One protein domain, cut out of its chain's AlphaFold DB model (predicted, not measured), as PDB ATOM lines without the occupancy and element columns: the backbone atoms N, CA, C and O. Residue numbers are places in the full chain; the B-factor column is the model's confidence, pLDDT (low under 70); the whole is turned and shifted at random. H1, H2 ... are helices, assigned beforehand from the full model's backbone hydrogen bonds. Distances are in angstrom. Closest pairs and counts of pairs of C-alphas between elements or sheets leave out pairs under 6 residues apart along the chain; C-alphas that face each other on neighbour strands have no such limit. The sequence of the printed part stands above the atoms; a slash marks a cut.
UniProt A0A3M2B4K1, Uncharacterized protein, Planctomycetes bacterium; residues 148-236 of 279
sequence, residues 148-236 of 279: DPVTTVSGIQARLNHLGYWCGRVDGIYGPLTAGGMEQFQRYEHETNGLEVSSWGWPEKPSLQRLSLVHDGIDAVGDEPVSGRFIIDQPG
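What this domain is: This is residues 148 to 236 of the 279 residues of an uncharacterized protein of Planctomycetes bacterium (UniProt A0A3M2B4K1). Three helices whose centres make a triangle form a small rounded body, with the long H2 along one side and the shorter H1 and H3 set at steep angles to it and touching each other. Long links join H1 to H2 and H2 to H3, and after H3 a stretch with no named element, residues 216 to 236, runs round the outside of the body to the end of the printed part, with a short parallel pairing of residues 229 to 230 with residues 173 to 174. The printed part has 89 residues, with three named helices in the order H1, H2, H3 and no named strand; the class is all helix, though under half of the residues, 39, are in named elements. It is compact, with a radius of gyration of the C-alphas of 11.6 A and spans of 28 by 26 by 24 A.

How they stand to each other: H2, residues 176 to 193, touches H1, residues 153 to 162, with residues 178 to 185 alone. Their closest C-alphas, those of Gln 157 and Thr 178, are 6.4 A apart, and they run the same way at a steep tilt of 58 degrees. H1 touches H3, residues 205 to 215, the closest C-alphas being those of Arg 159 and His 215, 6.4 A apart; they run the same way at a steep tilt of 41 degrees. H2 and H3 are close but not clearly touching: their closest C-alphas, those of Gln 186 and Ser 207, are 6.6 A apart, and their lines are about perpendicular at 79 degrees. In H1, H2 and H3 every O i to N i+4 pair is within hydrogen-bond range.

Where its parts are: H2 is 24.9 A from first to last C-alpha, from C-alpha 176 at (176.934, 207.256, 108.523) to C-alpha 193 at (158.257, 208.141, 92.127). H1 measures 14.2 A and begins with C-alpha 153 at (176.026, 196.295, 102.493). H3 measures 15.2 A and ends with C-alpha 215 at (170.258, 200.675, 88.978).

The domain as a whole: The C-alphas of Gly 217 and Pro 235, the two farthest apart, are 33.2 A apart. The printed part has no cut, and the links H1 to H2 and H2 to H3 are long, with 13 and 11 residues. The mean pLDDT of the printed part is 83.2, and residues 217 to 224 and 232 to 236 are under 70.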
ATOM      1  N   ASP A 148     177.809 192.811  94.453       72.38
ATOM      2  CA  ASP A 148     177.223 191.951  95.474       72.38
ATOM      3  C   ASP A 148     175.690 192.149  95.489       72.38
ATOM      4  O   ASP A 148     175.196 193.202  95.040       72.38
ATOM      5  N   PRO A 149     174.903 191.155  95.946       76.88
ATOM      6  CA  PRO A 149     173.448 191.268  95.980       76.88
ATOM      7  C   PRO A 149     173.001 192.569  96.651       76.88
ATOM      8  O   PRO A 149     173.646 193.060  97.577       76.88
ATOM      9  N   VAL A 150     171.890 193.150  96.199       81.88
ATOM     10  CA  VAL A 150     171.354 194.399  96.774       81.88
ATOM     11  C   VAL A 150     170.946 194.238  98.254       81.88
ATOM     12  O   VAL A 150     170.813 195.219  98.970       81.88
ATOM     13  N   THR A 151     170.839 193.000  98.741       83.62
ATOM     14  CA  THR A 151     170.713 192.606 100.154       83.62
ATOM     15  C   THR A 151     172.065 192.467 100.876       83.62
ATOM     16  O   THR A 151     172.159 191.849 101.931       83.62
ATOM     17  N   THR A 152     173.148 193.037 100.347       85.56
ATOM     18  CA  THR A 152     174.453 193.121 101.024       85.56
ATOM     19  C   THR A 152     174.864 194.578 101.179       85.56
ATOM     20  O   THR A 152     174.598 195.404 100.306       85.56
ATOM     21  N   VAL A 153     175.560 194.917 102.264       89.50
ATOM     22  CA  VAL A 153     176.026 196.295 102.493       89.50
ATOM     23  C   VAL A 153     176.922 196.797 101.354       89.50
ATOM     24  O   VAL A 153     176.740 197.922 100.893       89.50
ATOM     25  N   SER A 154     177.846 195.975 100.858       84.44
ATOM     26  CA  SER A 154     178.705 196.316  99.717       84.44
ATOM     27  C   SER A 154     177.911 196.466  98.412       84.44
ATOM     28  O   SER A 154     178.155 197.402  97.650       84.44
ATOM     29  N   GLY A 155     176.904 195.619  98.180       84.75
ATOM     30  CA  GLY A 155     175.997 195.712  97.033       84.75
ATOM     31  C   GLY A 155     175.084 196.942  97.057       84.75
ATOM     32  O   GLY A 155     174.764 197.479  95.993       84.75
ATOM     33  N   ILE A 156     174.712 197.421  98.249       90.69
ATOM     34  CA  ILE A 156     174.020 198.702  98.463       90.69
ATOM     35  C   ILE A 156     174.978 199.864  98.187       90.69
ATOM     36  O   ILE A 156     174.668 200.726  97.367       90.69
ATOM     37  N   GLN A 157     176.152 199.868  98.830       91.19
ATOM     38  CA  GLN A 157     177.172 200.911  98.677       91.19
ATOM     39  C   GLN A 157     177.549 201.122  97.202       91.19
ATOM     40  O   GLN A 157     177.563 202.250  96.710       91.19
ATOM     41  N   ALA A 158     177.807 200.037  96.470       84.88
ATOM     42  CA  ALA A 158     178.183 200.109  95.064       84.88
ATOM     43  C   ALA A 158     177.061 200.692  94.183       84.88
ATOM     44  O   ALA A 158     177.328 201.591  93.389       84.88
ATOM     45  N   ARG A 159     175.801 200.262  94.367       88.06
ATOM     46  CA  ARG A 159     174.649 200.808  93.619       88.06
ATOM     47  C   ARG A 159     174.382 202.276  93.941       88.06
ATOM     48  O   ARG A 159     174.186 203.062  93.018       88.06
ATOM     49  N   LEU A 160     174.415 202.660  95.219       90.62
ATOM     50  CA  LEU A 160     174.254 204.056  95.638       90.62
ATOM     51  C   LEU A 160     175.334 204.948  95.006       90.62
ATOM     52  O   LEU A 160     174.997 205.951  94.381       90.62
ATOM     53  N   ASN A 161     176.607 204.542  95.072       85.50
ATOM     54  CA  ASN A 161     177.710 205.271  94.439       85.50
ATOM     55  C   ASN A 161     177.569 205.362  92.911       85.50
ATOM     56  O   ASN A 161     177.785 206.437  92.356       85.50
ATOM     57  N   HIS A 162     177.197 204.273  92.227       82.00
ATOM     58  CA  HIS A 162     176.967 204.285  90.776       82.00
ATOM     59  C   HIS A 162     175.828 205.240  90.368       82.00
ATOM     60  O   HIS A 162     175.903 205.850  89.305       82.00
ATOM     61  N   LEU A 163     174.801 205.399  91.211       84.88
ATOM     62  CA  LEU A 163     173.706 206.358  91.015       84.88
ATOM     63  C   LEU A 163     174.032 207.791  91.497       84.88
ATOM     64  O   LEU A 163     173.178 208.668  91.411       84.88
ATOM     65  N   GLY A 164     175.244 208.046  92.006       84.62
ATOM     66  CA  GLY A 164     175.679 209.363  92.494       84.62
ATOM     67  C   GLY A 164     175.360 209.665  93.966       84.62
ATOM     68  O   GLY A 164     175.792 210.695  94.485       84.62
ATOM     69  N   TYR A 165     174.678 208.767  94.679       88.56
ATOM     70  CA  TYR A 165     174.399 208.893  96.113       88.56
ATOM     71  C   TYR A 165     175.622 208.475  96.932       88.56
ATOM     72  O   TYR A 165     175.748 207.335  97.376       88.56
ATOM     73  N   TRP A 166     176.560 209.409  97.101       86.19
ATOM     74  CA  TRP A 166     177.869 209.130  97.689       86.19
ATOM     75  C   TRP A 166     177.786 208.507  99.091       86.19
ATOM     76  O   TRP A 166     177.416 209.166 100.064       86.19
ATOM     77  N   CYS A 167     178.204 207.244  99.193       85.75
ATOM     78  CA  CYS A 167     178.214 206.464 100.432       85.75
ATOM     79  C   CYS A 167     179.620 206.226 101.008       85.75
ATOM     80  O   CYS A 167     179.758 205.584 102.052       85.75
ATOM     81  N   GLY A 168     180.663 206.743 100.350       84.81
ATOM     82  CA  GLY A 168     182.060 206.476 100.684       84.81
ATOM     83  C   GLY A 168     182.637 205.291  99.907       84.81
ATOM     84  O   GLY A 168     182.271 205.034  98.762       84.81
ATOM     85  N   ARG A 169     183.592 204.579 100.513       84.25
ATOM     86  CA  ARG A 169     184.192 203.381  99.905       84.25
ATOM     87  C   ARG A 169     183.215 202.208  99.991       84.25
ATOM     88  O   ARG A 169     182.519 202.074 100.986       84.25
ATOM     89  N   VAL A 170     183.246 201.326  98.993       84.44
ATOM     90  CA  VAL A 170     182.600 200.010  99.088       84.44
ATOM     91  C   VAL A 170     183.472 199.130  99.989       84.44
ATOM     92  O   VAL A 170     184.492 198.598  99.552       84.44
ATOM     93  N   ASP A 171     183.134 199.077 101.273       84.38
ATOM     94  CA  ASP A 171     183.890 198.390 102.327       84.38
ATOM     95  C   ASP A 171     183.058 197.362 103.116       84.38
ATOM     96  O   ASP A 171     183.600 196.670 103.980       84.38
ATOM     97  N   GLY A 172     181.762 197.229 102.807       84.69
ATOM     98  CA  GLY A 172     180.848 196.305 103.484       84.69
ATOM     99  C   GLY A 172     180.421 196.765 104.884       84.69
ATOM    100  O   GLY A 172     179.846 195.974 105.640       84.69
ATOM    101  N   ILE A 173     180.689 198.028 105.239       90.12
ATOM    102  CA  ILE A 173     180.377 198.619 106.541       90.12
ATOM    103  C   ILE A 173     179.301 199.702 106.388       90.12
ATOM    104  O   ILE A 173     179.545 200.788 105.867       90.12
ATOM    105  N   TYR A 174     178.100 199.439 106.903       91.25
ATOM    106  CA  TYR A 174     176.967 200.354 106.798       91.25
ATOM    107  C   TYR A 174     177.101 201.438 107.870       91.25
ATOM    108  O   TYR A 174     176.572 201.317 108.976       91.25
ATOM    109  N   GLY A 175     177.910 202.453 107.568       91.44
ATOM    110  CA  GLY A 175     178.168 203.597 108.441       91.44
ATOM    111  C   GLY A 175     177.372 204.852 108.068       91.44
ATOM    112  O   GLY A 175     176.563 204.821 107.138       91.44
ATOM    113  N   PRO A 176     177.641 205.990 108.742       91.44
ATOM    114  CA  PRO A 176     176.934 207.256 108.523       91.44
ATOM    115  C   PRO A 176     176.896 207.720 107.065       91.44
ATOM    116  O   PRO A 176     175.880 208.235 106.608       91.44
ATOM    117  N   LEU A 177     177.981 207.506 106.312       91.81
ATOM    118  CA  LEU A 177     178.035 207.852 104.889       91.81
ATOM    119  C   LEU A 177     177.083 206.981 104.057       91.81
ATOM    120  O   LEU A 177     176.379 207.499 103.197       91.81
ATOM    121  N   THR A 178     177.004 205.677 104.337       94.00
ATOM    122  CA  THR A 178     176.076 204.769 103.649       94.00
ATOM    123  C   THR A 178     174.625 205.065 103.998       94.00
ATOM    124  O   THR A 178     173.792 205.124 103.095       94.00
ATOM    125  N   ALA A 179     174.335 205.361 105.264       94.12
ATOM    126  CA  ALA A 179     173.005 205.787 105.675       94.12
ATOM    127  C   ALA A 179     172.593 207.127 105.032       94.12
ATOM    128  O   ALA A 179     171.484 207.240 104.520       94.12
ATOM    129  N   GLY A 180     173.494 208.115 104.973       93.44
ATOM    130  CA  GLY A 180     173.241 209.393 104.299       93.44
ATOM    131  C   GLY A 180     173.089 209.267 102.776       93.44
ATOM    132  O   GLY A 180     172.295 209.987 102.174       93.44
ATOM    133  N   GLY A 181     173.804 208.336 102.137       93.75
ATOM    134  CA  GLY A 181     173.591 207.979 100.731       93.75
ATOM    135  C   GLY A 181     172.206 207.362 100.501       93.75
ATOM    136  O   GLY A 181     171.471 207.812  99.624       93.75
ATOM    137  N   MET A 182     171.817 206.393 101.337       95.75
ATOM    138  CA  MET A 182     170.493 205.762 101.282       95.75
ATOM    139  C   MET A 182     169.364 206.775 101.517       95.75
ATOM    140  O   MET A 182     168.393 206.779 100.772       95.75
ATOM    141  N   GLU A 183     169.503 207.680 102.490       95.00
ATOM    142  CA  GLU A 183     168.499 208.715 102.754       95.00
ATOM    143  C   GLU A 183     168.301 209.652 101.551       95.00
ATOM    144  O   GLU A 183     167.166 209.973 101.202       95.00
ATOM    145  N   GLN A 184     169.381 210.075 100.886       94.25
ATOM    146  CA  GLN A 184     169.284 210.912  99.684       94.25
ATOM    147  C   GLN A 184     168.572 210.182  98.537       94.25
ATOM    148  O   GLN A 184     167.698 210.770  97.899       94.25
ATOM    149  N   PHE A 185     168.896 208.902  98.321       95.12
ATOM    150  CA  PHE A 185     168.214 208.056  97.342       95.12
ATOM    151  C   PHE A 185     166.717 207.922  97.651       95.12
ATOM    152  O   PHE A 185     165.879 208.213  96.798       95.12
ATOM    153  N   GLN A 186     166.371 207.550  98.887       96.31
ATOM    154  CA  GLN A 186     164.982 207.410  99.319       96.31
ATOM    155  C   GLN A 186     164.201 208.716  99.147       96.31
ATOM    156  O   GLN A 186     163.063 208.677  98.691       96.31
ATOM    157  N   ARG A 187     164.784 209.873  99.500       94.62
ATOM    158  CA  ARG A 187     164.111 211.180  99.387       94.62
ATOM    159  C   ARG A 187     163.813 211.526  97.933       94.62
ATOM    160  O   ARG A 187     162.681 211.887  97.621       94.62
ATOM    161  N   TYR A 188     164.793 211.349  97.047       93.38
ATOM    162  CA  TYR A 188     164.601 211.557  95.613       93.38
ATOM    163  C   TYR A 188     163.495 210.649  95.058       93.38
ATOM    164  O   TYR A 188     162.590 211.118  94.370       93.38
ATOM    165  N   GLU A 189     163.518 209.359  95.395       94.12
ATOM    166  CA  GLU A 189     162.523 208.388  94.931       94.12
ATOM    167  C   GLU A 189     161.133 208.583  95.557       94.12
ATOM    168  O   GLU A 189     160.124 208.312  94.906       94.12
ATOM    169  N   HIS A 190     161.055 209.108  96.780       94.19
ATOM    170  CA  HIS A 190     159.803 209.527  97.406       94.19
ATOM    171  C   HIS A 190     159.177 210.702  96.646       94.19
ATOM    172  O   HIS A 190     158.018 210.634  96.240       94.19
ATOM    173  N   GLU A 191     159.959 211.755  96.391       92.38
ATOM    174  CA  GLU A 191     159.499 212.974  95.717       92.38
ATOM    175  C   GLU A 191     159.151 212.753  94.235       92.38
ATOM    176  O   GLU A 191     158.209 213.363  93.727       92.38
ATOM    177  N   THR A 192     159.894 211.889  93.535       88.50
ATOM    178  CA  THR A 192     159.749 211.696  92.080       88.50
ATOM    179  C   THR A 192     158.892 210.496  91.683       88.50
ATOM    180  O   THR A 192     158.204 210.564  90.665       88.50
ATOM    181  N   ASN A 193     158.907 209.413  92.468       89.81
ATOM    182  CA  ASN A 193     158.257 208.141  92.127       89.81
ATOM    183  C   ASN A 193     157.305 207.618  93.220       89.81
ATOM    184  O   ASN A 193     156.701 206.561  93.036       89.81
ATOM    185  N   GLY A 194     157.125 208.348  94.328       91.81
ATOM    186  CA  GLY A 194     156.192 207.978  95.396       91.81
ATOM    187  C   GLY A 194     156.649 206.798  96.255       91.81
ATOM    188  O   GLY A 194     155.803 206.096  96.802       91.81
ATOM    189  N   LEU A 195     157.961 206.553  96.369       93.38
ATOM    190  CA  LEU A 195     158.498 205.532  97.272       93.38
ATOM    191  C   LEU A 195     158.097 205.834  98.727       93.38
ATOM    192  O   LEU A 195     158.502 206.850  99.291       93.38
ATOM    193  N   GLU A 196     157.327 204.949  99.354       93.56
ATOM    194  CA  GLU A 196     157.043 205.010 100.790       93.56
ATOM    195  C   GLU A 196     158.125 204.249 101.564       93.56
ATOM    196  O   GLU A 196     158.470 203.123 101.200       93.56
ATOM    197  N   VAL A 197     158.661 204.866 102.624       90.12
ATOM    198  CA  VAL A 197     159.644 204.244 103.526       90.12
ATOM    199  C   VAL A 197     159.279 204.450 104.991       90.12
ATOM    200  O   VAL A 197     158.732 205.492 105.360       90.12
ATOM    201  N   SER A 198     159.593 203.467 105.837       88.56
ATOM    202  CA  SER A 198     159.351 203.542 107.284       88.56
ATOM    203  C   SER A 198     160.515 204.178 108.054       88.56
ATOM    204  O   SER A 198     160.284 204.854 109.059       88.56
ATOM    205  N   SER A 199     161.754 204.013 107.573       90.50
ATOM    206  CA  SER A 199     162.958 204.550 108.215       90.50
ATOM    207  C   SER A 199     163.965 205.123 107.209       90.50
ATOM    208  O   SER A 199     164.532 204.420 106.369       90.50
ATOM    209  N   TRP A 200     164.206 206.432 107.316       91.88
ATOM    210  CA  TRP A 200     165.146 207.163 106.465       91.88
ATOM    211  C   TRP A 200     166.598 206.753 106.744       91.88
ATOM    212  O   TRP A 200     167.029 206.637 107.890       91.88
ATOM    213  N   GLY A 201     167.363 206.530 105.679       91.19
ATOM    214  CA  GLY A 201     168.746 206.060 105.727       91.19
ATOM    215  C   GLY A 201     168.911 204.578 106.075       91.19
ATOM    216  O   GLY A 201     170.047 204.097 106.104       91.19
ATOM    217  N   TRP A 202     167.824 203.836 106.314       92.69
ATOM    218  CA  TRP A 202     167.849 202.396 106.585       92.69
ATOM    219  C   TRP A 202     167.516 201.579 105.319       92.69
ATOM    220  O   TRP A 202     166.598 201.953 104.589       92.69
ATOM    221  N   PRO A 203     168.221 200.468 105.024       91.00
ATOM    222  CA  PRO A 203     168.050 199.709 103.787       91.00
ATOM    223  C   PRO A 203     166.881 198.712 103.886       91.00
ATOM    224  O   PRO A 203     167.063 197.500 103.812       91.00
ATOM    225  N   GLU A 204     165.665 199.213 104.088       90.06
ATOM    226  CA  GLU A 204     164.449 198.389 104.141       90.06
ATOM    227  C   GLU A 204     164.014 197.866 102.756       90.06
ATOM    228  O   GLU A 204     164.357 198.445 101.722       90.06
ATOM    229  N   LYS A 205     163.226 196.777 102.725       87.69
ATOM    230  CA  LYS A 205     162.865 196.055 101.488       87.69
ATOM    231  C   LYS A 205     162.356 196.963 100.347       87.69
ATOM    232  O   LYS A 205     162.930 196.853  99.265       87.69
ATOM    233  N   PRO A 206     161.420 197.919 100.549       91.12
ATOM    234  CA  PRO A 206     160.982 198.824  99.476       91.12
ATOM    235  C   PRO A 206     162.123 199.668  98.891       91.12
ATOM    236  O   PRO A 206     162.204 199.869  97.678       91.12
ATOM    237  N   SER A 207     163.049 200.116  99.744       92.81
ATOM    238  CA  SER A 207     164.222 200.897  99.331       92.81
ATOM    239  C   SER A 207     165.182 200.054  98.498       92.81
ATOM    240  O   SER A 207     165.675 200.516  97.474       92.81
ATOM    241  N   LEU A 208     165.415 198.798  98.889       90.94
ATOM    242  CA  LEU A 208     166.265 197.872  98.139       90.94
ATOM    243  C   LEU A 208     165.650 197.477  96.794       90.94
ATOM    244  O   LEU A 208     166.362 197.444  95.789       90.94
ATOM    245  N   GLN A 209     164.335 197.233  96.763       87.50
ATOM    246  CA  GLN A 209     163.601 196.897  95.539       87.50
ATOM    247  C   GLN A 209     163.708 198.051  94.550       87.50
ATOM    248  O   GLN A 209     164.047 197.858  93.383       87.50
ATOM    249  N   ARG A 210     163.508 199.283  95.035       91.62
ATOM    250  CA  ARG A 210     163.655 200.473  94.204       91.62
ATOM    251  C   ARG A 210     165.104 200.706  93.776       91.62
ATOM    252  O   ARG A 210     165.318 201.043  92.617       91.62
ATOM    253  N   LEU A 211     166.087 200.491  94.653       89.69
ATOM    254  CA  LEU A 211     167.512 200.656  94.338       89.69
ATOM    255  C   LEU A 211     167.960 199.690  93.236       89.69
ATOM    256  O   LEU A 211     168.631 200.107  92.293       89.69
ATOM    257  N   SER A 212     167.548 198.422  93.319       80.75
ATOM    258  CA  SER A 212     167.793 197.442  92.260       80.75
ATOM    259  C   SER A 212     167.038 197.807  90.981       80.75
ATOM    260  O   SER A 212     167.645 197.853  89.918       80.75
ATOM    261  N   LEU A 213     165.766 198.211  91.061       78.50
ATOM    262  CA  LEU A 213     164.990 198.577  89.873       78.50
ATOM    263  C   LEU A 213     165.546 199.811  89.140       78.50
ATOM    264  O   LEU A 213     165.512 199.853  87.912       78.50
ATOM    265  N   VAL A 214     166.062 200.807  89.868       79.38
ATOM    266  CA  VAL A 214     166.666 202.021  89.291       79.38
ATOM    267  C   VAL A 214     168.057 201.744  88.716       79.38
ATOM    268  O   VAL A 214     168.372 202.251  87.642       79.38
ATOM    269  N   HIS A 215     168.884 200.953  89.405       82.56
ATOM    270  CA  HIS A 215     170.258 200.675  88.978       82.56
ATOM    271  C   HIS A 215     170.358 199.515  87.968       82.56
ATOM    272  O   HIS A 215     170.995 199.641  86.925       82.56
ATOM    273  N   ASP A 216     169.751 198.372  88.289       72.25
ATOM    274  CA  ASP A 216     169.851 197.113  87.541       72.25
ATOM    275  C   ASP A 216     168.751 196.975  86.467       72.25
ATOM    276  O   ASP A 216     168.863 196.139  85.571       72.25
ATOM    277  N   GLY A 217     167.678 197.775  86.546       63.25
ATOM    278  CA  GLY A 217     166.507 197.678  85.662       63.25
ATOM    279  C   GLY A 217     165.550 196.524  85.997       63.25
ATOM    280  O   GLY A 217     164.608 196.274  85.245       63.25
ATOM    281  N   ILE A 218     165.783 195.831  87.114       61.69
ATOM    282  CA  ILE A 218     165.036 194.661  87.596       61.69
ATOM    283  C   ILE A 218     164.828 194.757  89.111       61.69
ATOM    284  O   ILE A 218     165.621 195.391  89.798       61.69
ATOM    285  N   ASP A 219     163.802 194.100  89.647       69.94
ATOM    286  CA  ASP A 219     163.723 193.865  91.092       69.94
ATOM    287  C   ASP A 219     164.477 192.571  91.438       69.94
ATOM    288  O   ASP A 219     163.984 191.471  91.185       69.94
ATOM    289  N   ALA A 220     165.700 192.705  91.963       59.97
ATOM    290  CA  ALA A 220     166.530 191.583  92.403       59.97
ATOM    291  C   ALA A 220     166.451 191.304  93.920       59.97
ATOM    292  O   ALA A 220     167.305 190.594  94.453       59.97
ATOM    293  N   VAL A 221     165.474 191.866  94.646       66.94
ATOM    294  CA  VAL A 221     165.330 191.614  96.089       66.94
ATOM    295  C   VAL A 221     164.488 190.364  96.332       66.94
ATOM    296  O   VAL A 221     163.287 190.341  96.076       66.94
ATOM    297  N   GLY A 222     165.125 189.324  96.868       65.38
ATOM    298  CA  GLY A 222     164.434 188.142  97.380       65.38
ATOM    299  C   GLY A 222     163.827 188.360  98.773       65.38
ATOM    300  O   GLY A 222     163.493 189.475  99.177       65.38
ATOM    301  N   ASP A 223     163.723 187.275  99.534       61.59
ATOM    302  CA  ASP A 223     163.348 187.307 100.955       61.59
ATOM    303  C   ASP A 223     164.574 187.272 101.895       61.59
ATOM    304  O   ASP A 223     164.426 187.206 103.110       61.59
ATOM    305  N   GLU A 224     165.785 187.363 101.332       61.66
ATOM    306  CA  GLU A 224     167.055 187.402 102.067       61.66
ATOM    307  C   GLU A 224     167.208 188.697 102.898       61.66
ATOM    308  O   GLU A 224     166.996 189.793 102.362       61.66
ATOM    309  N   PRO A 225     167.632 188.615 104.175       71.75
ATOM    310  CA  PRO A 225     167.901 189.785 105.008       71.75
ATOM    311  C   PRO A 225     169.166 190.533 104.559       71.75
ATOM    312  O   PRO A 225     170.021 190.001 103.848       71.75
ATOM    313  N   VAL A 226     169.324 191.786 105.004       77.62
ATOM    314  CA  VAL A 226     170.512 192.582 104.655       77.62
ATOM    315  C   VAL A 226     171.738 192.096 105.425       77.62
ATOM    316  O   VAL A 226     171.812 192.229 106.645       77.62
ATOM    317  N   SER A 227     172.733 191.588 104.704       78.38
ATOM    318  CA  SER A 227     173.970 191.053 105.274       78.38
ATOM    319  C   SER A 227     175.137 192.046 105.212       78.38
ATOM    320  O   SER A 227     175.355 192.755 104.225       78.38
ATOM    321  N   GLY A 228     175.913 192.103 106.294       76.25
ATOM    322  CA  GLY A 228     177.072 192.986 106.445       76.25
ATOM    323  C   GLY A 228     177.177 193.552 107.859       76.25
ATOM    324  O   GLY A 228     176.405 193.189 108.747       76.25
ATOM    325  N   ARG A 229     178.152 194.437 108.097       82.38
ATOM    326  CA  ARG A 229     178.346 195.051 109.418       82.38
ATOM    327  C   ARG A 229     177.752 196.451 109.454       82.38
ATOM    328  O   ARG A 229     178.249 197.345 108.781       82.38
ATOM    329  N   PHE A 230     176.775 196.673 110.322       83.12
ATOM    330  CA  PHE A 230     176.224 198.003 110.577       83.12
ATOM    331  C   PHE A 230     177.038 198.735 111.654       83.12
ATOM    332  O   PHE A 230     177.407 198.146 112.674       83.12
ATOM    333  N   ILE A 231     177.332 200.021 111.439       76.81
ATOM    334  CA  ILE A 231     177.785 200.930 112.497       76.81
ATOM    335  C   ILE A 231     176.565 201.729 112.939       76.81
ATOM    336  O   ILE A 231     176.063 202.577 112.201       76.81
ATOM    337  N   ILE A 232     176.101 201.459 114.158       54.41
ATOM    338  CA  ILE A 232     175.008 202.207 114.776       54.41
ATOM    339  C   ILE A 232     175.543 203.581 115.195       54.41
ATOM    340  O   ILE A 232     176.126 203.735 116.264       54.41
ATOM    341  N   ASP A 233     175.338 204.564 114.327       50.91
ATOM    342  CA  ASP A 233     175.500 205.995 114.604       50.91
ATOM    343  C   ASP A 233     174.320 206.753 113.967       50.91
ATOM    344  O   ASP A 233     174.462 207.643 113.132       50.91
ATOM    345  N   GLN A 234     173.116 206.288 114.315       47.44
ATOM    346  CA  GLN A 234     171.828 206.873 113.951       47.44
ATOM    347  C   GLN A 234     171.117 207.320 115.237       47.44
ATOM    348  O   GLN A 234     170.821 206.471 116.086       47.44
ATOM    349  N   PRO A 235     170.823 208.619 115.424       39.00
ATOM    350  CA  PRO A 235     170.125 209.107 116.607       39.00
ATOM    351  C   PRO A 235     168.627 208.754 116.543       39.00
ATOM    352  O   PRO A 235     167.800 209.596 116.202       39.00
ATOM    353  N   GLY A 236     168.266 207.516 116.899       47.16
ATOM    354  CA  GLY A 236     166.858 207.130 117.071       47.16
ATOM    355  C   GLY A 236     166.512 205.638 117.021       47.16
ATOM    356  O   GLY A 236     165.421 205.282 117.456       47.16
TER     357      GLY A 236